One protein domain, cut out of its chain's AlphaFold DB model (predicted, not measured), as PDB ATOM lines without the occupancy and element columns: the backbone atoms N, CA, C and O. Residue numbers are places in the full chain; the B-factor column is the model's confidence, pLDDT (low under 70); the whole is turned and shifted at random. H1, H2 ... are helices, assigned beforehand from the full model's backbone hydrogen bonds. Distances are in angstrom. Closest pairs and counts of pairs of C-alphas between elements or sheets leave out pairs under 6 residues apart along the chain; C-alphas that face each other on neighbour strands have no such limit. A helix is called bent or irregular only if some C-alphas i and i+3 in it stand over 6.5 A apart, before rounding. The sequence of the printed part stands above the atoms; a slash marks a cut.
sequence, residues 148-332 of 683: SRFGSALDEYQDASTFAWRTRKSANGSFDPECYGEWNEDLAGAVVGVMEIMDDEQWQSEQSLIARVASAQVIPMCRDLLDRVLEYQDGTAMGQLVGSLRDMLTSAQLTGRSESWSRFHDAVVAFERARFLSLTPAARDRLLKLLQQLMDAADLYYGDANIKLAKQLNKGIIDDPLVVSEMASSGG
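What this domain is: This is residues 148 to 332 of the 683 residues of the protein "Acetyltransf_6 domain-containing protein" of Perkinsus olseni (UniProt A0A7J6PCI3). The model is V-shaped: one limb is a four-helix up-and-down bundle of H2, H4, H5 and H6, and the other is a slanting pair, the long arm H7a with H1 beside it. The bent helix H7 folds back as H7b, and H8 lies in the mouth of the V, with short H3 at one end of the bundle. The printed part has 185 residues and eight named helices, H1 to H8 in chain order, with no named strand; its class is all helix. It is compact, with a radius of gyration of the C-alphas of 16.8 A, and flat, spanning 45 by 45 by 24 A.

How they stand to each other: H7, residues 281 to 313, was assigned as one helix by its hydrogen bonds but is bent: C-alphas 301 and 304 are 9.4 A apart. Its arms, H7a (281 to 301) and H7b (304 to 313), touch at a shallow tilt of 21 degrees, opposite ways, closest at the C-alphas of Asp 299 and Ala 310, 6.7 A. H7b is itself irregular, with C-alphas 305 and 308 8.5 A apart. H1, residues 148 to 162, touches H7a at a shallow tilt of 26 degrees, opposite ways, closest at the C-alphas of Phe 150 and Ala 297, 4.8 A. With residue 162 alone, H1 touches H5, residues 235 to 255, at a steep tilt of 58 degrees; the closest C-alphas, Thr 162 and Gly 239, are 4.7 A apart. H5 is the hub, touching four helices. It forms helical hairpins with H4, residues 209 to 232 (closest C-alphas Leu 225 and Ala 237, 5.2 A), and with H6, residues 259 to 277 (Leu 249 and His 265, 6.9 A). H2, residues 185 to 199, touches H6 at a shallow tilt of 24 degrees, opposite ways; the closest C-alphas, Ala 190 and Phe 271, are 4.7 A apart. H3, residues 201 to 205, only just touches H6, with 3 pairs of C-alphas within 8 A, closest at Trp 203 and Ser 260, 5.3 A. H8, residues 323 to 330, only just touches H5, with 3 such pairs, closest at Thr 250 and Ser 325, 6.8 A. Every O i to N i+4 pair is within hydrogen-bond range in H1, H2, H3, H6, H7a and H8, against 17 of 20 in H4, 15 of 17 in H5 and 3 of 6 in H7b.

Where its parts are: H7a runs 29.8 A from C-alpha 281 at (233.315, 168.761, 183.155). H4 is 34.1 A long with a kink of 41 degrees near residue 217, H5 30.8 A and H6 27.1 A; H1 and H2 are 20.7 A each. H1 begins at C-alpha 148, (211.448, 187.857, 188.261), and H8 ends at C-alpha 330, (205.106, 180.426, 178.167).

The domain as a whole: The C-alphas farthest apart, Gly 173 and Ala 305, are 50.7 A apart. The printed part has no cut; H1 to H2 is a long link of 22 residues. Mean pLDDT of the printed part is 70.8; it is under 70 in 80 residues, among them 166 to 180, 201 to 218 and 300 to 332.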
ATOM      1  N   SER A 148     210.114 187.257 188.397       57.59
ATOM      2  CA  SER A 148     211.448 187.857 188.261       57.59
ATOM      3  C   SER A 148     212.576 186.852 188.520       57.59
ATOM      4  O   SER A 148     213.598 186.876 187.835       57.59
ATOM      5  N   ARG A 149     212.382 185.922 189.467       65.25
ATOM      6  CA  ARG A 149     213.343 184.849 189.759       65.25
ATOM      7  C   ARG A 149     213.424 183.851 188.608       65.25
ATOM      8  O   ARG A 149     214.527 183.490 188.208       65.25
ATOM      9  N   PHE A 150     212.278 183.448 188.063       69.00
ATOM     10  CA  PHE A 150     212.207 182.590 186.885       69.00
ATOM     11  C   PHE A 150     212.860 183.257 185.671       69.00
ATOM     12  O   PHE A 150     213.747 182.666 185.065       69.00
ATOM     13  N   GLY A 151     212.512 184.513 185.377       67.81
ATOM     14  CA  GLY A 151     213.112 185.280 184.286       67.81
ATOM     15  C   GLY A 151     214.631 185.415 184.418       67.81
ATOM     16  O   GLY A 151     215.355 185.192 183.453       67.81
ATOM     17  N   SER A 152     215.140 185.705 185.619       68.00
ATOM     18  CA  SER A 152     216.586 185.767 185.866       68.00
ATOM     19  C   SER A 152     217.279 184.415 185.701       68.00
ATOM     20  O   SER A 152     218.342 184.363 185.085       68.00
ATOM     21  N   ALA A 153     216.693 183.327 186.209       72.38
ATOM     22  CA  ALA A 153     217.260 181.988 186.058       72.38
ATOM     23  C   ALA A 153     217.235 181.516 184.592       72.38
ATOM     24  O   ALA A 153     218.179 180.875 184.128       72.38
ATOM     25  N   LEU A 154     216.187 181.882 183.848       75.69
ATOM     26  CA  LEU A 154     216.047 181.573 182.428       75.69
ATOM     27  C   LEU A 154     217.119 182.289 181.608       75.69
ATOM     28  O   LEU A 154     217.824 181.638 180.842       75.69
ATOM     29  N   ASP A 155     217.290 183.595 181.821       70.00
ATOM     30  CA  ASP A 155     218.328 184.390 181.162       70.00
ATOM     31  C   ASP A 155     219.735 183.853 181.493       70.00
ATOM     32  O   ASP A 155     220.575 183.718 180.605       70.00
ATOM     33  N   GLU A 156     220.008 183.498 182.758       73.50
ATOM     34  CA  GLU A 156     221.296 182.920 183.169       73.50
ATOM     35  C   GLU A 156     221.595 181.600 182.470       73.50
ATOM     36  O   GLU A 156     222.709 181.390 181.976       73.50
ATOM     37  N   TYR A 157     220.600 180.716 182.417       79.62
ATOM     38  CA  TYR A 157     220.721 179.458 181.707       79.62
ATOM     39  C   TYR A 157     220.900 179.685 180.202       79.62
ATOM     40  O   TYR A 157     221.770 179.059 179.599       79.62
ATOM     41  N   GLN A 158     220.127 180.582 179.581       76.25
ATOM     42  CA  GLN A 158     220.212 180.873 178.149       76.25
ATOM     43  C   GLN A 158     221.563 181.480 177.767       76.25
ATOM     44  O   GLN A 158     222.186 180.995 176.821       76.25
ATOM     45  N   ASP A 159     222.059 182.466 178.517       72.94
ATOM     46  CA  ASP A 159     223.384 183.059 178.315       72.94
ATOM     47  C   ASP A 159     224.479 181.998 178.440       72.94
ATOM     48  O   ASP A 159     225.350 181.865 177.573       72.94
ATOM     49  N   ALA A 160     224.439 181.216 179.521       76.94
ATOM     50  CA  ALA A 160     225.439 180.191 179.757       76.94
ATOM     51  C   ALA A 160     225.366 179.091 178.698       76.94
ATOM     52  O   ALA A 160     226.404 178.684 178.199       76.94
ATOM     53  N   SER A 161     224.169 178.627 178.329       78.06
ATOM     54  CA  SER A 161     223.952 177.559 177.348       78.06
ATOM     55  C   SER A 161     224.382 177.998 175.953       78.06
ATOM     56  O   SER A 161     225.129 177.271 175.301       78.06
ATOM     57  N   THR A 162     223.989 179.197 175.520       75.00
ATOM     58  CA  THR A 162     224.331 179.756 174.203       75.00
ATOM     59  C   THR A 162     225.838 179.934 174.057       75.00
ATOM     60  O   THR A 162     226.421 179.535 173.053       75.00
ATOM     61  N   PHE A 163     226.506 180.460 175.088       69.81
ATOM     62  CA  PHE A 163     227.936 180.773 175.036       69.81
ATOM     63  C   PHE A 163     228.825 179.764 175.779       69.81
ATOM     64  O   PHE A 163     230.002 180.047 176.012       69.81
ATOM     65  N   ALA A 164     228.307 178.578 176.119       70.81
ATOM     66  CA  ALA A 164     229.079 177.499 176.747       70.81
ATOM     67  C   ALA A 164     230.208 176.998 175.843       70.81
ATOM     68  O   ALA A 164     231.199 176.462 176.317       70.81
ATOM     69  N   TRP A 165     230.081 177.168 174.531       72.00
ATOM     70  CA  TRP A 165     231.084 176.749 173.564       72.00
ATOM     71  C   TRP A 165     232.000 177.929 173.212       72.00
ATOM     72  O   TRP A 165     231.848 178.575 172.183       72.00
ATOM     73  N   ARG A 166     232.952 178.259 174.093       65.88
ATOM     74  CA  ARG A 166     234.032 179.214 173.778       65.88
ATOM     75  C   ARG A 166     235.280 178.471 173.326       65.88
ATOM     76  O   ARG A 166     235.763 177.581 174.025       65.88
ATOM     77  N   THR A 167     235.820 178.865 172.175       55.47
ATOM     78  CA  THR A 167     237.068 178.313 171.653       55.47
ATOM     79  C   THR A 167     238.267 178.733 172.481       55.47
ATOM     80  O   THR A 167     238.426 179.897 172.845       55.47
ATOM     81  N   ARG A 168     239.207 177.793 172.643       52.28
ATOM     82  CA  ARG A 168     240.519 177.999 173.286       52.28
ATOM     83  C   ARG A 168     241.358 179.121 172.665       52.28
ATOM     84  O   ARG A 168     242.296 179.612 173.290       52.28
ATOM     85  N   LYS A 169     241.031 179.525 171.435       50.84
ATOM     86  CA  LYS A 169     241.664 180.618 170.698       50.84
ATOM     87  C   LYS A 169     240.606 181.647 170.315       50.84
ATOM     88  O   LYS A 169     239.856 181.450 169.366       50.84
ATOM     89  N   SER A 170     240.587 182.776 171.015       49.88
ATOM     90  CA  SER A 170     239.923 183.971 170.489       49.88
ATOM     91  C   SER A 170     240.649 184.467 169.227       49.88
ATOM     92  O   SER A 170     241.848 184.229 169.061       49.88
ATOM     93  N   ALA A 171     239.958 185.213 168.356       41.88
ATOM     94  CA  ALA A 171     240.531 185.750 167.110       41.88
ATOM     95  C   ALA A 171     241.772 186.654 167.323       41.88
ATOM     96  O   ALA A 171     242.491 186.966 166.380       41.88
ATOM     97  N   ASN A 172     242.033 187.086 168.563       41.34
ATOM     98  CA  ASN A 172     243.205 187.876 168.953       41.34
ATOM     99  C   ASN A 172     244.259 187.069 169.742       41.34
ATOM    100  O   ASN A 172     245.159 187.661 170.335       41.34
ATOM    101  N   GLY A 173     244.144 185.738 169.786       40.25
ATOM    102  CA  GLY A 173     245.086 184.846 170.465       40.25
ATOM    103  C   GLY A 173     245.041 184.898 171.996       40.25
ATOM    104  O   GLY A 173     245.888 184.279 172.638       40.25
ATOM    105  N   SER A 174     244.087 185.614 172.604       41.62
ATOM    106  CA  SER A 174     243.939 185.602 174.062       41.62
ATOM    107  C   SER A 174     243.280 184.307 174.537       41.62
ATOM    108  O   SER A 174     242.247 183.884 174.010       41.62
ATOM    109  N   PHE A 175     243.927 183.675 175.514       42.12
ATOM    110  CA  PHE A 175     243.472 182.469 176.193       42.12
ATOM    111  C   PHE A 175     242.356 182.865 177.165       42.12
ATOM    112  O   PHE A 175     242.602 183.665 178.072       42.12
ATOM    113  N   ASP A 176     241.145 182.340 176.980       49.78
ATOM    114  CA  ASP A 176     240.146 182.339 178.048       49.78
ATOM    115  C   ASP A 176     240.359 181.031 178.833       49.78
ATOM    116  O   ASP A 176     240.150 179.955 178.272       49.78
ATOM    117  N   PRO A 177     240.879 181.055 180.075       47.12
ATOM    118  CA  PRO A 177     241.071 179.836 180.867       47.12
ATOM    119  C   PRO A 177     239.745 179.123 181.177       47.12
ATOM    120  O   PRO A 177     239.756 177.960 181.564       47.12
ATOM    121  N   GLU A 178     238.621 179.799 180.944       54.78
ATOM    122  CA  GLU A 178     237.257 179.288 181.011       54.78
ATOM    123  C   GLU A 178     236.739 178.838 179.629       54.78
ATOM    124  O   GLU A 178     235.591 179.076 179.266       54.78
ATOM    125  N   CYS A 179     237.590 178.228 178.797       54.28
ATOM    126  CA  CYS A 179     237.122 177.549 177.587       54.28
ATOM    127  C   CYS A 179     236.477 176.221 177.955       54.28
ATOM    128  O   CYS A 179     237.045 175.420 178.696       54.28
ATOM    129  N   TYR A 180     235.283 176.005 177.425       66.00
ATOM    130  CA  TYR A 180     234.328 175.100 178.040       66.00
ATOM    131  C   TYR A 180     233.917 173.931 177.136       66.00
ATOM    132  O   TYR A 180     233.202 173.077 177.643       66.00
ATOM    133  N   GLY A 181     234.404 173.813 175.888       72.75
ATOM    134  CA  GLY A 181     234.133 172.665 175.003       72.75
ATOM    135  C   GLY A 181     235.317 172.217 174.134       72.75
ATOM    136  O   GLY A 181     236.158 173.032 173.753       72.75
ATOM    137  N   GLU A 182     235.385 170.915 173.847       81.75
ATOM    138  CA  GLU A 182     236.375 170.268 172.979       81.75
ATOM    139  C   GLU A 182     235.708 169.735 171.707       81.75
ATOM    140  O   GLU A 182     234.697 169.040 171.766       81.75
ATOM    141  N   TRP A 183     236.274 170.051 170.543       85.50
ATOM    142  CA  TRP A 183     235.770 169.540 169.269       85.50
ATOM    143  C   TRP A 183     236.023 168.034 169.142       85.50
ATOM    144  O   TRP A 183     237.140 167.577 169.384       85.50
ATOM    145  N   ASN A 184     235.002 167.276 168.744       88.62
ATOM    146  CA  ASN A 184     235.066 165.828 168.544       88.62
ATOM    147  C   ASN A 184     234.245 165.393 167.317       88.62
ATOM    148  O   ASN A 184     233.522 166.193 166.719       88.62
ATOM    149  N   GLU A 185     234.396 164.125 166.927       90.88
ATOM    150  CA  GLU A 185     233.734 163.554 165.747       90.88
ATOM    151  C   GLU A 185     232.208 163.531 165.886       90.88
ATOM    152  O   GLU A 185     231.515 163.815 164.912       90.88
ATOM    153  N   ASP A 186     231.682 163.291 167.091       91.56
ATOM    154  CA  ASP A 186     230.237 163.276 167.351       91.56
ATOM    155  C   ASP A 186     229.597 164.646 167.082       91.56
ATOM    156  O   ASP A 186     228.553 164.741 166.436       91.56
ATOM    157  N   LEU A 187     230.237 165.728 167.538       90.56
ATOM    158  CA  LEU A 187     229.774 167.089 167.283       90.56
ATOM    159  C   LEU A 187     229.902 167.465 165.808       90.56
ATOM    160  O   LEU A 187     228.986 168.078 165.264       90.56
ATOM    161  N   ALA A 188     231.000 167.079 165.154       90.06
ATOM    162  CA  ALA A 188     231.163 167.298 163.721       90.06
ATOM    163  C   ALA A 188     230.062 166.584 162.920       90.06
ATOM    164  O   ALA A 188     229.429 167.199 162.064       90.06
ATOM    165  N   GLY A 189     229.779 165.320 163.246       91.88
ATOM    166  CA  GLY A 189     228.710 164.542 162.625       91.88
ATOM    167  C   GLY A 189     227.328 165.155 162.853       91.88
ATOM    168  O   GLY A 189     226.528 165.221 161.926       91.88
ATOM    169  N   ALA A 190     227.057 165.673 164.052       92.62
ATOM    170  CA  ALA A 190     225.780 166.316 164.345       92.62
ATOM    171  C   ALA A 190     225.605 167.667 163.624       92.62
ATOM    172  O   ALA A 190     224.507 167.970 163.161       92.62
ATOM    173  N   VAL A 191     226.677 168.457 163.477       89.69
ATOM    174  CA  VAL A 191     226.686 169.685 162.655       89.69
ATOM    175  C   VAL A 191     226.378 169.355 161.194       89.69
ATOM    176  O   VAL A 191     225.493 169.974 160.606       89.69
ATOM    177  N   VAL A 192     227.044 168.339 160.633       90.44
ATOM    178  CA  VAL A 192     226.782 167.867 159.263       90.44
ATOM    179  C   VAL A 192     225.341 167.379 159.116       90.44
ATOM    180  O   VAL A 192     224.682 167.753 158.157       90.44
ATOM    181  N   GLY A 193     224.805 166.641 160.091       91.06
ATOM    182  CA  GLY A 193     223.411 166.188 160.060       91.06
ATOM    183  C   GLY A 193     222.393 167.334 160.020       91.06
ATOM    184  O   GLY A 193     221.384 167.239 159.324       91.06
ATOM    185  N   VAL A 194     222.656 168.452 160.710       89.69
ATOM    186  CA  VAL A 194     221.820 169.661 160.595       89.69
ATOM    187  C   VAL A 194     221.946 170.280 159.199       89.69
ATOM    188  O   VAL A 194     220.926 170.629 158.605       89.69
ATOM    189  N   MET A 195     223.165 170.382 158.655       87.19
ATOM    190  CA  MET A 195     223.400 170.902 157.299       87.19
ATOM    191  C   MET A 195     222.680 170.070 156.233       87.19
ATOM    192  O   MET A 195     221.963 170.636 155.413       87.19
ATOM    193  N   GLU A 196     222.787 168.740 156.293       88.69
ATOM    194  CA  GLU A 196     222.154 167.819 155.341       88.69
ATOM    195  C   GLU A 196     220.632 168.001 155.287       88.69
ATOM    196  O   GLU A 196     220.053 168.036 154.205       88.69
ATOM    197  N   ILE A 197     219.974 168.187 156.437       85.56
ATOM    198  CA  ILE A 197     218.525 168.440 156.471       85.56
ATOM    199  C   ILE A 197     218.184 169.831 155.931       85.56
ATOM    200  O   ILE A 197     217.166 170.004 155.265       85.56
ATOM    201  N   MET A 198     219.023 170.836 156.192       81.88
ATOM    202  CA  MET A 198     218.836 172.182 155.637       81.88
ATOM    203  C   MET A 198     219.076 172.245 154.118       81.88
ATOM    204  O   MET A 198     218.584 173.169 153.456       81.88
ATOM    205  N   ASP A 199     219.833 171.292 153.575       80.88
ATOM    206  CA  ASP A 199     220.080 171.089 152.145       80.88
ATOM    207  C   ASP A 199     219.034 170.195 151.463       80.88
ATOM    208  O   ASP A 199     218.963 170.178 150.235       80.88
ATOM    209  N   ASP A 200     218.183 169.506 152.228       82.00
ATOM    210  CA  ASP A 200     217.110 168.679 151.683       82.00
ATOM    211  C   ASP A 200     216.029 169.555 151.016       82.00
ATOM    212  O   ASP A 200     215.227 170.236 151.667       82.00
ATOM    213  N   GLU A 201     215.989 169.530 149.679       62.81
ATOM    214  CA  GLU A 201     214.993 170.238 148.866       62.81
ATOM    215  C   GLU A 201     213.555 169.845 149.239       62.81
ATOM    216  O   GLU A 201     212.640 170.677 149.179       62.81
ATOM    217  N   GLN A 202     213.341 168.600 149.680       61.22
ATOM    218  CA  GLN A 202     212.034 168.128 150.113       61.22
ATOM    219  C   GLN A 202     211.605 168.836 151.404       61.22
ATOM    220  O   GLN A 202     210.471 169.317 151.488       61.22
ATOM    221  N   TRP A 203     212.520 168.999 152.364       69.06
ATOM    222  CA  TRP A 203     212.267 169.735 153.606       69.06
ATOM    223  C   TRP A 203     211.888 171.199 153.337       69.06
ATOM    224  O   TRP A 203     210.954 171.718 153.950       69.06
ATOM    225  N   GLN A 204     212.530 171.856 152.367       66.06
ATOM    226  CA  GLN A 204     212.195 173.233 151.979       66.06
ATOM    227  C   GLN A 204     210.831 173.341 151.273       66.06
ATOM    228  O   GLN A 204     210.122 174.343 151.419       66.06
ATOM    229  N   SER A 205     210.442 172.311 150.516       63.72
ATOM    230  CA  SER A 205     209.186 172.280 149.757       63.72
ATOM    231  C   SER A 205     207.940 172.042 150.623       63.72
ATOM    232  O   SER A 205     206.864 172.550 150.302       63.72
ATOM    233  N   GLU A 206     208.087 171.319 151.738       65.25
ATOM    234  CA  GLU A 206     206.999 170.946 152.656       65.25
ATOM    235  C   GLU A 206     206.662 172.038 153.685       65.25
ATOM    236  O   GLU A 206     205.685 171.933 154.432       65.25
ATOM    237  N   GLN A 207     207.448 173.113 153.726       63.97
ATOM    238  CA  GLN A 207     207.198 174.236 154.615       63.97
ATOM    239  C   GLN A 207     205.969 175.042 154.182       63.97
ATOM    240  O   GLN A 207     205.773 175.364 153.006       63.97
ATOM    241  N   SER A 208     205.161 175.453 155.166       63.31
ATOM    242  CA  SER A 208     204.096 176.434 154.941       63.31
ATOM    243  C   SER A 208     204.664 177.721 154.328       63.31
ATOM    244  O   SER A 208     205.824 178.058 154.550       63.31
ATOM    245  N   LEU A 209     203.853 178.492 153.593       58.75
ATOM    246  CA  LEU A 209     204.299 179.762 152.998       58.75
ATOM    247  C   LEU A 209     204.931 180.707 154.041       58.75
ATOM    248  O   LEU A 209     205.922 181.367 153.754       58.75
ATOM    249  N   ILE A 210     204.387 180.730 155.262       53.88
ATOM    250  CA  ILE A 210     204.900 181.537 156.379       53.88
ATOM    251  C   ILE A 210     206.252 180.995 156.859       53.88
ATOM    252  O   ILE A 210     207.195 181.768 157.021       53.88
ATOM    253  N   ALA A 211     206.367 179.675 157.025       58.66
ATOM    254  CA  ALA A 211     207.621 179.028 157.395       58.66
ATOM    255  C   ALA A 211     208.703 179.228 156.323       58.66
ATOM    256  O   ALA A 211     209.832 179.520 156.686       58.66
ATOM    257  N   ARG A 212     208.352 179.183 155.031       64.56
ATOM    258  CA  ARG A 212     209.267 179.455 153.909       64.56
ATOM    259  C   ARG A 212     209.787 180.885 153.897       64.56
ATOM    260  O   ARG A 212     210.948 181.105 153.585       64.56
ATOM    261  N   VAL A 213     208.938 181.863 154.211       58.97
ATOM    262  CA  VAL A 213     209.357 183.272 154.276       58.97
ATOM    263  C   VAL A 213     210.289 183.505 155.467       58.97
ATOM    264  O   VAL A 213     211.302 184.181 155.308       58.97
ATOM    265  N   ALA A 214     209.989 182.921 156.632       56.41
ATOM    266  CA  ALA A 214     210.858 183.005 157.806       56.41
ATOM    267  C   ALA A 214     212.184 182.247 157.599       56.41
ATOM    268  O   ALA A 214     213.258 182.747 157.926       56.41
ATOM    269  N   SER A 215     212.130 181.055 157.005       62.09
ATOM    270  CA  SER A 215     213.295 180.199 156.795       62.09
ATOM    271  C   SER A 215     214.202 180.691 155.668       62.09
ATOM    272  O   SER A 215     215.413 180.554 155.786       62.09
ATOM    273  N   ALA A 216     213.677 181.346 154.627       65.19
ATOM    274  CA  ALA A 216     214.486 181.889 153.531       65.19
ATOM    275  C   ALA A 216     215.545 182.910 153.991       65.19
ATOM    276  O   ALA A 216     216.561 183.072 153.322       65.19
ATOM    277  N   GLN A 217     215.325 183.579 155.126       61.16
ATOM    278  CA  GLN A 217     216.279 184.524 155.716       61.16
ATOM    279  C   GLN A 217     217.226 183.851 156.710       61.16
ATOM    280  O   GLN A 217     218.417 184.157 156.749       61.16
ATOM    281  N   VAL A 218     216.703 182.917 157.507       65.56
ATOM    282  CA  VAL A 218     217.468 182.274 158.580       65.56
ATOM    283  C   VAL A 218     218.353 181.147 158.046       65.56
ATOM    284  O   VAL A 218     219.455 180.962 158.545       65.56
ATOM    285  N   ILE A 219     217.939 180.433 156.993       75.31
ATOM    286  CA  ILE A 219     218.701 179.320 156.408       75.31
ATOM    287  C   ILE A 219     220.079 179.769 155.896       75.31
ATOM    288  O   ILE A 219     221.057 179.142 156.299       75.31
ATOM    289  N   PRO A 220     220.222 180.826 155.065       74.69
ATOM    290  CA  PRO A 220     221.539 181.271 154.603       74.69
ATOM    291  C   PRO A 220     222.459 181.689 155.753       74.69
ATOM    292  O   PRO A 220     223.640 181.353 155.746       74.69
ATOM    293  N   MET A 221     221.911 182.366 156.768       74.81
ATOM    294  CA  MET A 221     222.657 182.738 157.971       74.81
ATOM    295  C   MET A 221     223.099 181.496 158.755       74.81
ATOM    296  O   MET A 221     224.270 181.374 159.099       74.81
ATOM    297  N   CYS A 222     222.195 180.548 159.010       79.50
ATOM    298  CA  CYS A 222     222.523 179.282 159.661       79.50
ATOM    299  C   CYS A 222     223.586 178.504 158.883       79.50
ATOM    300  O   CYS A 222     224.453 177.915 159.514       79.50
ATOM    301  N   ARG A 223     223.564 178.531 157.543       81.62
ATOM    302  CA  ARG A 223     224.601 177.911 156.705       81.62
ATOM    303  C   ARG A 223     225.964 178.562 156.906       81.62
ATOM    304  O   ARG A 223     226.898 177.848 157.243       81.62
ATOM    305  N   ASP A 224     226.061 179.890 156.806       80.19
ATOM    306  CA  ASP A 224     227.319 180.608 157.083       80.19
ATOM    307  C   ASP A 224     227.850 180.289 158.491       80.19
ATOM    308  O   ASP A 224     229.037 180.035 158.691       80.19
ATOM    309  N   LEU A 225     226.955 180.228 159.481       81.81
ATOM    310  CA  LEU A 225     227.316 179.869 160.849       81.81
ATOM    311  C   LEU A 225     227.781 178.411 160.968       81.81
ATOM    312  O   LEU A 225     228.783 178.165 161.638       81.81
ATOM    313  N   LEU A 226     227.096 177.458 160.330       85.62
ATOM    314  CA  LEU A 226     227.468 176.037 160.302       85.62
ATOM    315  C   LEU A 226     228.828 175.836 159.630       85.62
ATOM    316  O   LEU A 226     229.682 175.164 160.206       85.62
ATOM    317  N   ASP A 227     229.071 176.487 158.491       83.56
ATOM    318  CA  ASP A 227     230.355 176.460 157.787       83.56
ATOM    319  C   ASP A 227     231.471 177.002 158.680       83.56
ATOM    320  O   ASP A 227     232.518 176.374 158.849       83.56
ATOM    321  N   ARG A 228     231.232 178.134 159.350       79.56
ATOM    322  CA  ARG A 228     232.217 178.724 160.263       79.56
ATOM    323  C   ARG A 228     232.488 177.864 161.494       79.56
ATOM    324  O   ARG A 228     233.622 177.820 161.980       79.56
ATOM    325  N   VAL A 229     231.459 177.200 162.012       83.50
ATOM    326  CA  VAL A 229     231.576 176.236 163.107       83.50
ATOM    327  C   VAL A 229     232.384 175.021 162.660       83.50
ATOM    328  O   VAL A 229     233.267 174.590 163.393       83.50
ATOM    329  N   LEU A 230     232.137 174.493 161.465       85.38
ATOM    330  CA  LEU A 230     232.803 173.295 160.967       85.38
ATOM    331  C   LEU A 230     234.263 173.562 160.566       85.38
ATOM    332  O   LEU A 230     235.155 172.801 160.942       85.38
ATOM    333  N   GLU A 231     234.523 174.653 159.844       83.50
ATOM    334  CA  GLU A 231     235.844 174.976 159.290       83.50
ATOM    335  C   GLU A 231     236.779 175.609 160.331       83.50
ATOM    336  O   GLU A 231     237.952 175.238 160.439       83.50
ATOM    337  N   TYR A 232     236.268 176.548 161.132       77.69
ATOM    338  CA  TYR A 232     237.085 177.341 162.061       77.69
ATOM    339  C   TYR A 232     236.855 176.995 163.531       77.69
ATOM    340  O   TYR A 232     237.504 177.586 164.401       77.69
ATOM    341  N   GLN A 233     235.939 176.063 163.819       80.50
ATOM    342  CA  GLN A 233     235.510 175.729 165.178       80.50
ATOM    343  C   GLN A 233     234.998 176.956 165.940       80.50
ATOM    344  O   GLN A 233     235.078 176.977 167.157       80.50
ATOM    345  N   ASP A 234     234.504 177.999 165.258       73.69
ATOM    346  CA  ASP A 234     234.231 179.308 165.862       73.69
ATOM    347  C   ASP A 234     233.131 179.237 166.936       73.69
ATOM    348  O   ASP A 234     231.946 179.086 166.651       73.69
ATOM    349  N   GLY A 235     233.522 179.407 168.201       73.44
ATOM    350  CA  GLY A 235     232.603 179.368 169.341       73.44
ATOM    351  C   GLY A 235     231.574 180.505 169.358       73.44
ATOM    352  O   GLY A 235     230.488 180.355 169.912       73.44
ATOM    353  N   THR A 236     231.877 181.641 168.719       71.00
ATOM    354  CA  THR A 236     230.897 182.728 168.549       71.00
ATOM    355  C   THR A 236     229.824 182.305 167.556       71.00
ATOM    356  O   THR A 236     228.638 182.466 167.842       71.00
ATOM    357  N   ALA A 237     230.247 181.722 166.429       78.00
ATOM    358  CA  ALA A 237     229.334 181.193 165.425       78.00
ATOM    359  C   ALA A 237     228.483 180.051 166.005       78.00
ATOM    360  O   ALA A 237     227.279 180.027 165.781       78.00
ATOM    361  N   MET A 238     229.064 179.190 166.851       83.12
ATOM    362  CA  MET A 238     228.339 178.133 167.568       83.12
ATOM    363  C   MET A 238     227.203 178.694 168.437       83.12
ATOM    364  O   MET A 238     226.092 178.171 168.412       83.12
ATOM    365  N   GLY A 239     227.454 179.768 169.192       76.12
ATOM    366  CA  GLY A 239     226.412 180.402 170.004       76.12
ATOM    367  C   GLY A 239     225.302 181.037 169.162       76.12
ATOM    368  O   GLY A 239     224.122 180.840 169.443       76.12
ATOM    369  N   GLN A 240     225.664 181.750 168.091       76.56
ATOM    370  CA  GLN A 240     224.691 182.335 167.157       76.56
ATOM    371  C   GLN A 240     223.850 181.256 166.454       76.56
ATOM    372  O   GLN A 240     222.642 181.424 166.282       76.56
ATOM    373  N   LEU A 241     224.477 180.130 166.105       82.56
ATOM    374  CA  LEU A 241     223.821 178.983 165.492       82.56
ATOM    375  C   LEU A 241     222.773 178.377 166.429       82.56
ATOM    376  O   LEU A 241     221.638 178.170 166.012       82.56
ATOM    377  N   VAL A 242     223.119 178.150 167.701       81.81
ATOM    378  CA  VAL A 242     222.186 177.618 168.712       81.81
ATOM    379  C   VAL A 242     220.932 178.487 168.830       81.81
ATOM    380  O   VAL A 242     219.822 177.956 168.801       81.81
ATOM    381  N   GLY A 243     221.094 179.813 168.925       74.56
ATOM    382  CA  GLY A 243     219.957 180.741 168.961       74.56
ATOM    383  C   GLY A 243     219.079 180.614 167.714       74.56
ATOM    384  O   GLY A 243     217.880 180.371 167.817       74.56
ATOM    385  N   SER A 244     219.704 180.645 166.536       77.69
ATOM    386  CA  SER A 244     219.005 180.594 165.246       77.69
ATOM    387  C   SER A 244     218.232 179.284 165.035       77.69
ATOM    388  O   SER A 244     217.090 179.299 164.578       77.69
ATOM    389  N   LEU A 245     218.815 178.138 165.412       80.81
ATOM    390  CA  LEU A 245     218.152 176.832 165.321       80.81
ATOM    391  C   LEU A 245     216.944 176.740 166.264       80.81
ATOM    392  O   LEU A 245     215.895 176.218 165.877       80.81
ATOM    393  N   ARG A 246     217.053 177.278 167.485       77.50
ATOM    394  CA  ARG A 246     215.933 177.327 168.441       77.50
ATOM    395  C   ARG A 246     214.806 178.238 167.957       77.50
ATOM    396  O   ARG A 246     213.639 177.864 168.092       77.50
ATOM    397  N   ASP A 247     215.131 179.376 167.350       70.81
ATOM    398  CA  ASP A 247     214.144 180.292 166.767       70.81
ATOM    399  C   ASP A 247     213.398 179.642 165.592       70.81
ATOM    400  O   ASP A 247     212.168 179.746 165.487       70.81
ATOM    401  N   MET A 248     214.113 178.891 164.745       73.62
ATOM    402  CA  MET A 248     213.509 178.105 163.664       73.62
ATOM    403  C   MET A 248     212.548 177.040 164.195       73.62
ATOM    404  O   MET A 248     211.421 176.933 163.711       73.62
ATOM    405  N   LEU A 249     212.965 176.270 165.203       73.88
ATOM    406  CA  LEU A 249     212.114 175.241 165.802       73.88
ATOM    407  C   LEU A 249     210.875 175.837 166.483       73.88
ATOM    408  O   LEU A 249     209.777 175.304 166.331       73.88
ATOM    409  N   THR A 250     211.025 176.959 167.186       69.31
ATOM    410  CA  THR A 250     209.906 177.670 167.826       69.31
ATOM    411  C   THR A 250     208.903 178.157 166.779       69.31
ATOM    412  O   THR A 250     207.697 177.952 166.912       69.31
ATOM    413  N   SER A 251     209.401 178.721 165.675       65.62
ATOM    414  CA  SER A 251     208.566 179.149 164.547       65.62
ATOM    415  C   SER A 251     207.799 177.978 163.923       65.62
ATOM    416  O   SER A 251     206.620 178.106 163.590       65.62
ATOM    417  N   ALA A 252     208.436 176.809 163.818       66.00
ATOM    418  CA  ALA A 252     207.818 175.601 163.285       66.00
ATOM    419  C   ALA A 252     206.642 175.108 164.133       66.00
ATOM    420  O   ALA A 252     205.596 174.751 163.583       66.00
ATOM    421  N   GLN A 253     206.784 175.131 165.464       65.69
ATOM    422  CA  GLN A 253     205.729 174.711 166.391       65.69
ATOM    423  C   GLN A 253     204.432 175.503 166.190       65.69
ATOM    424  O   GLN A 253     203.348 174.919 166.221       65.69
ATOM    425  N   LEU A 254     204.538 176.804 165.905       60.88
ATOM    426  CA  LEU A 254     203.389 177.678 165.648       60.88
ATOM    427  C   LEU A 254     202.673 177.362 164.325       60.88
ATOM    428  O   LEU A 254     201.492 177.673 164.175       60.88
ATOM    429  N   THR A 255     203.368 176.748 163.364       59.97
ATOM    430  CA  THR A 255     202.832 176.448 162.023       59.97
ATOM    431  C   THR A 255     202.354 175.004 161.837       59.97
ATOM    432  O   THR A 255     201.761 174.697 160.803       59.97
ATOM    433  N   GLY A 256     202.552 174.142 162.842       59.78
ATOM    434  CA  GLY A 256     202.245 172.707 162.803       59.78
ATOM    435  C   GLY A 256     203.447 171.850 162.381       59.78
ATOM    436  O   GLY A 256     204.210 172.222 161.493       59.78
ATOM    437  N   ARG A 257     203.630 170.686 163.029       65.75
ATOM    438  CA  ARG A 257     204.756 169.770 162.765       65.75
ATOM    439  C   ARG A 257     204.451 168.859 161.567       65.75
ATOM    440  O   ARG A 257     203.510 168.071 161.623       65.75
ATOM    441  N   SER A 258     205.259 168.947 160.511       71.12
ATOM    442  CA  SER A 258     205.326 167.952 159.429       71.12
ATOM    443  C   SER A 258     206.324 166.833 159.770       71.12
ATOM    444  O   SER A 258     207.080 166.917 160.745       71.12
ATOM    445  N   GLU A 259     206.357 165.777 158.955       75.81
ATOM    446  CA  GLU A 259     207.377 164.724 159.064       75.81
ATOM    447  C   GLU A 259     208.793 165.291 158.843       75.81
ATOM    448  O   GLU A 259     209.704 165.012 159.621       75.81
ATOM    449  N   SER A 260     208.956 166.178 157.858       72.88
ATOM    450  CA  SER A 260     210.189 166.937 157.609       72.88
ATOM    451  C   SER A 260     210.629 167.775 158.817       72.88
ATOM    452  O   SER A 260     211.803 167.748 159.192       72.88
ATOM    453  N   TRP A 261     209.704 168.453 159.503       77.81
ATOM    454  CA  TRP A 261     210.009 169.171 160.748       77.81
ATOM    455  C   TRP A 261     210.443 168.250 161.885       77.81
ATOM    456  O   TRP A 261     211.251 168.660 162.715       77.81
ATOM    457  N   SER A 262     209.941 167.016 161.918       81.19
ATOM    458  CA  SER A 262     210.344 166.028 162.924       81.19
ATOM    459  C   SER A 262     211.795 165.589 162.709       81.19
ATOM    460  O   SER A 262     212.567 165.568 163.659       81.19
ATOM    461  N   ARG A 263     212.214 165.371 161.453       84.31
ATOM    462  CA  ARG A 263     213.622 165.073 161.132       84.31
ATOM    463  C   ARG A 263     214.552 166.226 161.510       84.31
ATOM    464  O   ARG A 263     215.591 165.997 162.122       84.31
ATOM    465  N   PHE A 264     214.170 167.465 161.189       84.62
ATOM    466  CA  PHE A 264     214.949 168.649 161.568       84.62
ATOM    467  C   PHE A 264     215.052 168.808 163.088       84.62
ATOM    468  O   PHE A 264     216.137 169.049 163.609       84.62
ATOM    469  N   HIS A 265     213.942 168.619 163.804       84.38
ATOM    470  CA  HIS A 265     213.927 168.595 165.263       84.38
ATOM    471  C   HIS A 265     214.926 167.578 165.825       84.38
ATOM    472  O   HIS A 265     215.753 167.935 166.661       84.38
ATOM    473  N   ASP A 266     214.897 166.342 165.329       85.62
ATOM    474  CA  ASP A 266     215.770 165.272 165.811       85.62
ATOM    475  C   ASP A 266     217.254 165.560 165.533       85.62
ATOM    476  O   ASP A 266     218.103 165.293 166.387       85.62
ATOM    477  N   ALA A 267     217.584 166.176 164.393       89.25
ATOM    478  CA  ALA A 267     218.953 166.614 164.116       89.25
ATOM    479  C   ALA A 267     219.412 167.742 165.045       89.25
ATOM    480  O   ALA A 267     220.540 167.706 165.536       89.25
ATOM    481  N   VAL A 268     218.547 168.717 165.349       87.19
ATOM    482  CA  VAL A 268     218.877 169.782 166.310       87.19
ATOM    483  C   VAL A 268     219.050 169.216 167.726       87.19
ATOM    484  O   VAL A 268     219.965 169.634 168.434       87.19
ATOM    485  N   VAL A 269     218.242 168.228 168.131       85.25
ATOM    486  CA  VAL A 269     218.415 167.499 169.403       85.25
ATOM    487  C   VAL A 269     219.767 166.784 169.432       85.25
ATOM    488  O   VAL A 269     220.520 166.921 170.397       85.25
ATOM    489  N   ALA A 270     220.109 166.050 168.368       87.62
ATOM    490  CA  ALA A 270     221.393 165.361 168.259       87.62
ATOM    491  C   ALA A 270     222.573 166.344 168.339       87.62
ATOM    492  O   ALA A 270     223.546 166.085 169.051       87.62
ATOM    493  N   PHE A 271     222.456 167.498 167.678       90.12
ATOM    494  CA  PHE A 271     223.422 168.591 167.742       90.12
ATOM    495  C   PHE A 271     223.580 169.161 169.155       90.12
ATOM    496  O   PHE A 271     224.701 169.223 169.660       90.12
ATOM    497  N   GLU A 272     222.492 169.526 169.835       86.19
ATOM    498  CA  GLU A 272     222.538 170.055 171.206       86.19
ATOM    499  C   GLU A 272     223.123 169.036 172.193       86.19
ATOM    500  O   GLU A 272     223.942 169.385 173.052       86.19
ATOM    501  N   ARG A 273     222.781 167.754 172.028       86.38
ATOM    502  CA  ARG A 273     223.335 166.660 172.828       86.38
ATOM    503  C   ARG A 273     224.830 166.488 172.602       86.38
ATOM    504  O   ARG A 273     225.579 166.432 173.580       86.38
ATOM    505  N   ALA A 274     225.273 166.425 171.348       89.00
ATOM    506  CA  ALA A 274     226.692 166.330 171.022       89.00
ATOM    507  C   ALA A 274     227.448 167.542 171.583       89.00
ATOM    508  O   ALA A 274     228.435 167.383 172.295       89.00
ATOM    509  N   ARG A 275     226.916 168.754 171.389       88.75
ATOM    510  CA  ARG A 275     227.489 170.006 171.895       88.75
ATOM    511  C   ARG A 275     227.660 169.997 173.411       88.75
ATOM    512  O   ARG A 275     228.729 170.374 173.893       88.75
ATOM    513  N   PHE A 276     226.642 169.557 174.155       86.81
ATOM    514  CA  PHE A 276     226.682 169.440 175.615       86.81
ATOM    515  C   PHE A 276     227.688 168.385 176.093       86.81
ATOM    516  O   PHE A 276     228.437 168.623 177.043       86.81
ATOM    517  N   LEU A 277     227.745 167.223 175.437       87.38
ATOM    518  CA  LEU A 277     228.697 166.159 175.775       87.38
ATOM    519  C   LEU A 277     230.144 166.544 175.457       87.38
ATOM    520  O   LEU A 277     231.056 166.115 176.164       87.38
ATOM    521  N   SER A 278     230.341 167.404 174.465       87.94
ATOM    522  CA  SER A 278     231.630 167.997 174.128       87.94
ATOM    523  C   SER A 278     232.091 169.065 175.120       87.94
ATOM    524  O   SER A 278     233.220 169.542 175.026       87.94
ATOM    525  N   LEU A 279     231.254 169.466 176.085       85.75
ATOM    526  CA  LEU A 279     231.664 170.399 177.125       85.75
ATOM    527  C   LEU A 279     232.615 169.753 178.141       85.75
ATOM    528  O   LEU A 279     232.422 168.608 178.564       85.75
ATOM    529  N   THR A 280     233.583 170.542 178.608       84.31
ATOM    530  CA  THR A 280     234.431 170.235 179.765       84.31
ATOM    531  C   THR A 280     233.572 169.923 180.999       84.31
ATOM    532  O   THR A 280     232.481 170.489 181.143       84.31
ATOM    533  N   PRO A 281     234.062 169.093 181.941       83.06
ATOM    534  CA  PRO A 281     233.315 168.761 183.155       83.06
ATOM    535  C   PRO A 281     232.852 169.998 183.938       83.06
ATOM    536  O   PRO A 281     231.684 170.102 184.289       83.06
ATOM    537  N   ALA A 282     233.728 170.994 184.107       80.50
ATOM    538  CA  ALA A 282     233.401 172.221 184.834       80.50
ATOM    539  C   ALA A 282     232.278 173.040 184.167       80.50
ATOM    540  O   ALA A 282     231.402 173.563 184.857       80.50
ATOM    541  N   ALA A 283     232.274 173.140 182.832       80.06
ATOM    542  CA  ALA A 283     231.202 173.824 182.107       80.06
ATOM    543  C   ALA A 283     229.872 173.087 182.231       80.06
ATOM    544  O   ALA A 283     228.826 173.705 182.416       80.06
ATOM    545  N   ARG A 284     229.930 171.757 182.120       84.12
ATOM    546  CA  ARG A 284     228.771 170.881 182.222       84.12
ATOM    547  C   ARG A 284     228.132 170.996 183.598       84.12
ATOM    548  O   ARG A 284     226.937 171.250 183.687       84.12
ATOM    549  N   ASP A 285     228.941 170.915 184.651       81.19
ATOM    550  CA  ASP A 285     228.494 171.082 186.033       81.19
ATOM    551  C   ASP A 285     227.874 172.462 186.258       81.19
ATOM    552  O   ASP A 285     226.840 172.584 186.915       81.19
ATOM    553  N   ARG A 286     228.467 173.517 185.684       82.00
ATOM    554  CA  ARG A 286     227.905 174.871 185.737       82.00
ATOM    555  C   ARG A 286     226.544 174.949 185.045       82.00
ATOM    556  O   ARG A 286     225.612 175.481 185.639       82.00
ATOM    557  N   LEU A 287     226.411 174.426 183.826       81.81
ATOM    558  CA  LEU A 287     225.133 174.417 183.110       81.81
ATOM    559  C   LEU A 287     224.066 173.608 183.841       81.81
ATOM    560  O   LEU A 287     222.929 174.055 183.913       81.81
ATOM    561  N   LEU A 288     224.426 172.454 184.406       81.81
ATOM    562  CA  LEU A 288     223.506 171.630 185.189       81.81
ATOM    563  C   LEU A 288     223.048 172.344 186.465       81.81
ATOM    564  O   LEU A 288     221.874 172.270 186.809       81.81
ATOM    565  N   LYS A 289     223.934 173.091 187.135       81.62
ATOM    566  CA  LYS A 289     223.556 173.936 188.280       81.62
ATOM    567  C   LYS A 289     222.590 175.052 187.880       81.62
ATOM    568  O   LYS A 289     221.588 175.237 188.560       81.62
ATOM    569  N   LEU A 290     222.874 175.766 186.790       80.88
ATOM    570  CA  LEU A 290     221.995 176.829 186.282       80.88
ATOM    571  C   LEU A 290     220.643 176.269 185.828       80.88
ATOM    572  O   LEU A 290     219.607 176.882 186.054       80.88
ATOM    573  N   LEU A 291     220.645 175.078 185.228       80.62
ATOM    574  CA  LEU A 291     219.424 174.365 184.893       80.62
ATOM    575  C   LEU A 291     218.624 174.016 186.149       80.62
ATOM    576  O   LEU A 291     217.438 174.312 186.211       80.62
ATOM    577  N   GLN A 292     219.260 173.437 187.167       78.69
ATOM    578  CA  GLN A 292     218.568 173.139 188.419       78.69
ATOM    579  C   GLN A 292     217.955 174.408 189.025       78.69
ATOM    580  O   GLN A 292     216.800 174.391 189.423       78.69
ATOM    581  N   GLN A 293     218.681 175.529 189.012       80.38
ATOM    582  CA  GLN A 293     218.156 176.817 189.471       80.38
ATOM    583  C   GLN A 293     216.954 177.300 188.652       80.38
ATOM    584  O   GLN A 293     216.002 177.826 189.227       80.38
ATOM    585  N   LEU A 294     216.978 177.121 187.327       78.94
ATOM    586  CA  LEU A 294     215.840 177.409 186.455       78.94
ATOM    587  C   LEU A 294     214.647 176.508 186.781       78.94
ATOM    588  O   LEU A 294     213.532 177.009 186.868       78.94
ATOM    589  N   MET A 295     214.870 175.211 186.997       75.69
ATOM    590  CA  MET A 295     213.817 174.269 187.381       75.69
ATOM    591  C   MET A 295     213.207 174.640 188.732       75.69
ATOM    592  O   MET A 295     211.992 174.775 188.821       75.69
ATOM    593  N   ASP A 296     214.034 174.922 189.738       77.25
ATOM    594  CA  ASP A 296     213.576 175.360 191.057       77.25
ATOM    595  C   ASP A 296     212.761 176.663 190.949       77.25
ATOM    596  O   ASP A 296     211.726 176.822 191.593       77.25
ATOM    597  N   ALA A 297     213.204 177.613 190.118       73.00
ATOM    598  CA  ALA A 297     212.482 178.861 189.889       73.00
ATOM    599  C   ALA A 297     211.173 178.656 189.106       73.00
ATOM    600  O   ALA A 297     210.190 179.343 189.383       73.00
ATOM    601  N   ALA A 298     211.149 177.718 188.157       70.94
ATOM    602  CA  ALA A 298     209.966 177.355 187.386       70.94
ATOM    603  C   ALA A 298     208.918 176.663 188.264       70.94
ATOM    604  O   ALA A 298     207.752 177.040 188.208       70.94
ATOM    605  N   ASP A 299     209.324 175.714 189.111       71.25
ATOM    606  CA  ASP A 299     208.438 175.031 190.061       71.25
ATOM    607  C   ASP A 299     207.771 176.037 191.005       71.25
ATOM    608  O   ASP A 299     206.566 175.981 191.251       71.25
ATOM    609  N   LEU A 300     208.541 177.022 191.472       67.69
ATOM    610  CA  LEU A 300     208.026 178.121 192.283       67.69
ATOM    611  C   LEU A 300     207.071 179.042 191.513       67.69
ATOM    612  O   LEU A 300     206.101 179.526 192.089       67.69
ATOM    613  N   TYR A 301     207.350 179.317 190.238       66.19
ATOM    614  CA  TYR A 301     206.543 180.224 189.423       66.19
ATOM    615  C   TYR A 301     205.221 179.602 188.969       66.19
ATOM    616  O   TYR A 301     204.170 180.227 189.088       66.19
ATOM    617  N   TYR A 302     205.265 178.372 188.470       66.62
ATOM    618  CA  TYR A 302     204.099 177.683 187.927       66.62
ATOM    619  C   TYR A 302     203.252 176.977 189.000       66.62
ATOM    620  O   TYR A 302     202.096 176.631 188.730       66.62
ATOM    621  N   GLY A 303     203.806 176.764 190.200       65.12
ATOM    622  CA  GLY A 303     203.166 176.041 191.298       65.12
ATOM    623  C   GLY A 303     202.781 174.595 190.945       65.12
ATOM    624  O   GLY A 303     203.143 174.058 189.896       65.12
ATOM    625  N   ASP A 304     201.965 173.964 191.797       50.50
ATOM    626  CA  ASP A 304     201.467 172.589 191.594       50.50
ATOM    627  C   ASP A 304     200.556 172.432 190.356       50.50
ATOM    628  O   ASP A 304     200.270 171.318 189.913       50.50
ATOM    629  N   ALA A 305     200.080 173.531 189.763       46.44
ATOM    630  CA  ALA A 305     199.104 173.496 188.674       46.44
ATOM    631  C   ALA A 305     199.706 173.093 187.314       46.44
ATOM    632  O   ALA A 305     198.973 172.640 186.434       46.44
ATOM    633  N   ASN A 306     201.029 173.202 187.135       51.91
ATOM    634  CA  ASN A 306     201.698 172.990 185.844       51.91
ATOM    635  C   ASN A 306     202.756 171.869 185.874       51.91
ATOM    636  O   ASN A 306     203.761 171.897 185.161       51.91
ATOM    637  N   ILE A 307     202.460 170.802 186.629       51.31
ATOM    638  CA  ILE A 307     203.235 169.548 186.751       51.31
ATOM    639  C   ILE A 307     203.687 168.968 185.395       51.31
ATOM    640  O   ILE A 307     204.668 168.229 185.330       51.31
ATOM    641  N   LYS A 308     202.993 169.264 184.290       52.47
ATOM    642  CA  LYS A 308     203.337 168.760 182.953       52.47
ATOM    643  C   LYS A 308     204.656 169.341 182.420       52.47
ATOM    644  O   LYS A 308     205.453 168.571 181.892       52.47
ATOM    645  N   LEU A 309     204.904 170.637 182.627       53.03
ATOM    646  CA  LEU A 309     206.125 171.323 182.186       53.03
ATOM    647  C   LEU A 309     207.322 170.929 183.068       53.03
ATOM    648  O   LEU A 309     208.375 170.564 182.551       53.03
ATOM    649  N   ALA A 310     207.120 170.846 184.388       46.28
ATOM    650  CA  ALA A 310     208.108 170.306 185.331       46.28
ATOM    651  C   ALA A 310     208.455 168.826 185.041       46.28
ATOM    652  O   ALA A 310     209.610 168.402 185.122       46.28
ATOM    653  N   LYS A 311     207.473 168.012 184.617       50.62
ATOM    654  CA  LYS A 311     207.708 166.632 184.148       50.62
ATOM    655  C   LYS A 311     208.438 166.565 182.803       50.62
ATOM    656  O   LYS A 311     209.163 165.598 182.588       50.62
ATOM    657  N   GLN A 312     208.249 167.533 181.904       54.81
ATOM    658  CA  GLN A 312     209.006 167.631 180.647       54.81
ATOM    659  C   GLN A 312     210.456 168.067 180.900       54.81
ATOM    660  O   GLN A 312     211.363 167.459 180.347       54.81
ATOM    661  N   LEU A 313     210.692 169.000 181.825       50.88
ATOM    662  CA  LEU A 313     212.037 169.364 182.290       50.88
ATOM    663  C   LEU A 313     212.802 168.182 182.892       50.88
ATOM    664  O   LEU A 313     213.978 167.995 182.595       50.88
ATOM    665  N   ASN A 314     212.127 167.354 183.696       47.62
ATOM    666  CA  ASN A 314     212.715 166.146 184.283       47.62
ATOM    667  C   ASN A 314     213.068 165.067 183.249       47.62
ATOM    668  O   ASN A 314     213.868 164.183 183.551       47.62
ATOM    669  N   LYS A 315     212.503 165.124 182.032       52.09
ATOM    670  CA  LYS A 315     212.947 164.276 180.915       52.09
ATOM    671  C   LYS A 315     214.266 164.758 180.297       52.09
ATOM    672  O   LYS A 315     214.844 164.014 179.523       52.09
ATOM    673  N   GLY A 316     214.764 165.929 180.702       55.44
ATOM    674  CA  GLY A 316     216.065 166.476 180.334       55.44
ATOM    675  C   GLY A 316     216.002 167.389 179.111       55.44
ATOM    676  O   GLY A 316     215.583 166.978 178.038       55.44
ATOM    677  N   ILE A 317     216.517 168.618 179.240       55.12
ATOM    678  CA  ILE A 317     216.673 169.571 178.114       55.12
ATOM    679  C   ILE A 317     217.595 169.030 177.013       55.12
ATOM    680  O   ILE A 317     217.544 169.470 175.870       55.12
ATOM    681  N   ILE A 318     218.441 168.059 177.352       54.50
ATOM    682  CA  ILE A 318     219.300 167.368 176.386       54.50
ATOM    683  C   ILE A 318     218.457 166.544 175.400       54.50
ATOM    684  O   ILE A 318     218.839 166.429 174.239       54.50
ATOM    685  N   ASP A 319     217.322 166.001 175.852       59.12
ATOM    686  CA  ASP A 319     216.436 165.157 175.045       59.12
ATOM    687  C   ASP A 319     215.280 165.958 174.410       59.12
ATOM    688  O   ASP A 319     214.655 165.486 173.462       59.12
ATOM    689  N   ASP A 320     215.023 167.179 174.891       65.31
ATOM    690  CA  ASP A 320     214.083 168.129 174.290       65.31
ATOM    691  C   ASP A 320     214.614 169.579 174.409       65.31
ATOM    692  O   ASP A 320     214.358 170.273 175.404       65.31
ATOM    693  N   PRO A 321     215.369 170.068 173.403       57.41
ATOM    694  CA  PRO A 321     215.965 171.402 173.417       57.41
ATOM    695  C   PRO A 321     214.913 172.514 173.322       57.41
ATOM    696  O   PRO A 321     215.242 173.681 173.551       57.41
ATOM    697  N   LEU A 322     213.654 172.178 173.006       59.38
ATOM    698  CA  LEU A 322     212.570 173.146 172.910       59.38
ATOM    699  C   LEU A 322     211.941 173.476 174.251       59.38
ATOM    700  O   LEU A 322     211.345 174.539 174.344       59.38
ATOM    701  N   VAL A 323     212.129 172.673 175.302       63.44
ATOM    702  CA  VAL A 323     211.517 172.940 176.619       63.44
ATOM    703  C   VAL A 323     211.874 174.338 177.136       63.44
ATOM    704  O   VAL A 323     211.021 175.036 177.676       63.44
ATOM    705  N   VAL A 324     213.107 174.801 176.917       57.28
ATOM    706  CA  VAL A 324     213.556 176.138 177.353       57.28
ATOM    707  C   VAL A 324     212.995 177.255 176.469       57.28
ATOM    708  O   VAL A 324     212.686 178.337 176.964       57.28
ATOM    709  N   SER A 325     212.833 177.009 175.169       57.22
ATOM    710  CA  SER A 325     212.196 177.957 174.245       57.22
ATOM    711  C   SER A 325     210.678 178.034 174.470       57.22
ATOM    712  O   SER A 325     210.088 179.116 174.449       57.22
ATOM    713  N   GLU A 326     210.040 176.905 174.782       59.72
ATOM    714  CA  GLU A 326     208.648 176.810 175.229       59.72
ATOM    715  C   GLU A 326     208.459 177.534 176.565       59.72
ATOM    716  O   GLU A 326     207.472 178.231 176.760       59.72
ATOM    717  N   MET A 327     209.428 177.458 177.476       57.38
ATOM    718  CA  MET A 327     209.448 178.242 178.713       57.38
ATOM    719  C   MET A 327     209.591 179.741 178.479       57.38
ATOM    720  O   MET A 327     208.869 180.522 179.088       57.38
ATOM    721  N   ALA A 328     210.479 180.155 177.578       51.91
ATOM    722  CA  ALA A 328     210.621 181.561 177.214       51.91
ATOM    723  C   ALA A 328     209.340 182.124 176.577       51.91
ATOM    724  O   ALA A 328     208.992 183.278 176.805       51.91
ATOM    725  N   SER A 329     208.608 181.295 175.828       49.09
ATOM    726  CA  SER A 329     207.327 181.669 175.213       49.09
ATOM    727  C   SER A 329     206.107 181.508 176.137       49.09
ATOM    728  O   SER A 329     205.111 182.198 175.933       49.09
ATOM    729  N   SER A 330     206.172 180.655 177.168       43.53
ATOM    730  CA  SER A 330     205.106 180.426 178.167       43.53
ATOM    731  C   SER A 330     205.319 181.146 179.504       43.53
ATOM    732  O   SER A 330     204.419 181.150 180.345       43.53
ATOM    733  N   GLY A 331     206.479 181.778 179.709       37.75
ATOM    734  CA  GLY A 331     206.867 182.542 180.902       37.75
ATOM    735  C   GLY A 331     205.979 183.748 181.213       37.75
ATOM    736  O   GLY A 331     206.064 184.325 182.293       37.75
ATOM    737  N   GLY A 332     205.056 184.083 180.320       39.09
ATOM    738  CA  GLY A 332     203.880 184.872 180.628       39.09
ATOM    739  C   GLY A 332     202.692 184.244 179.938       39.09
ATOM    740  O   GLY A 332     202.535 184.412 178.728       39.09
TER     741      GLY A 332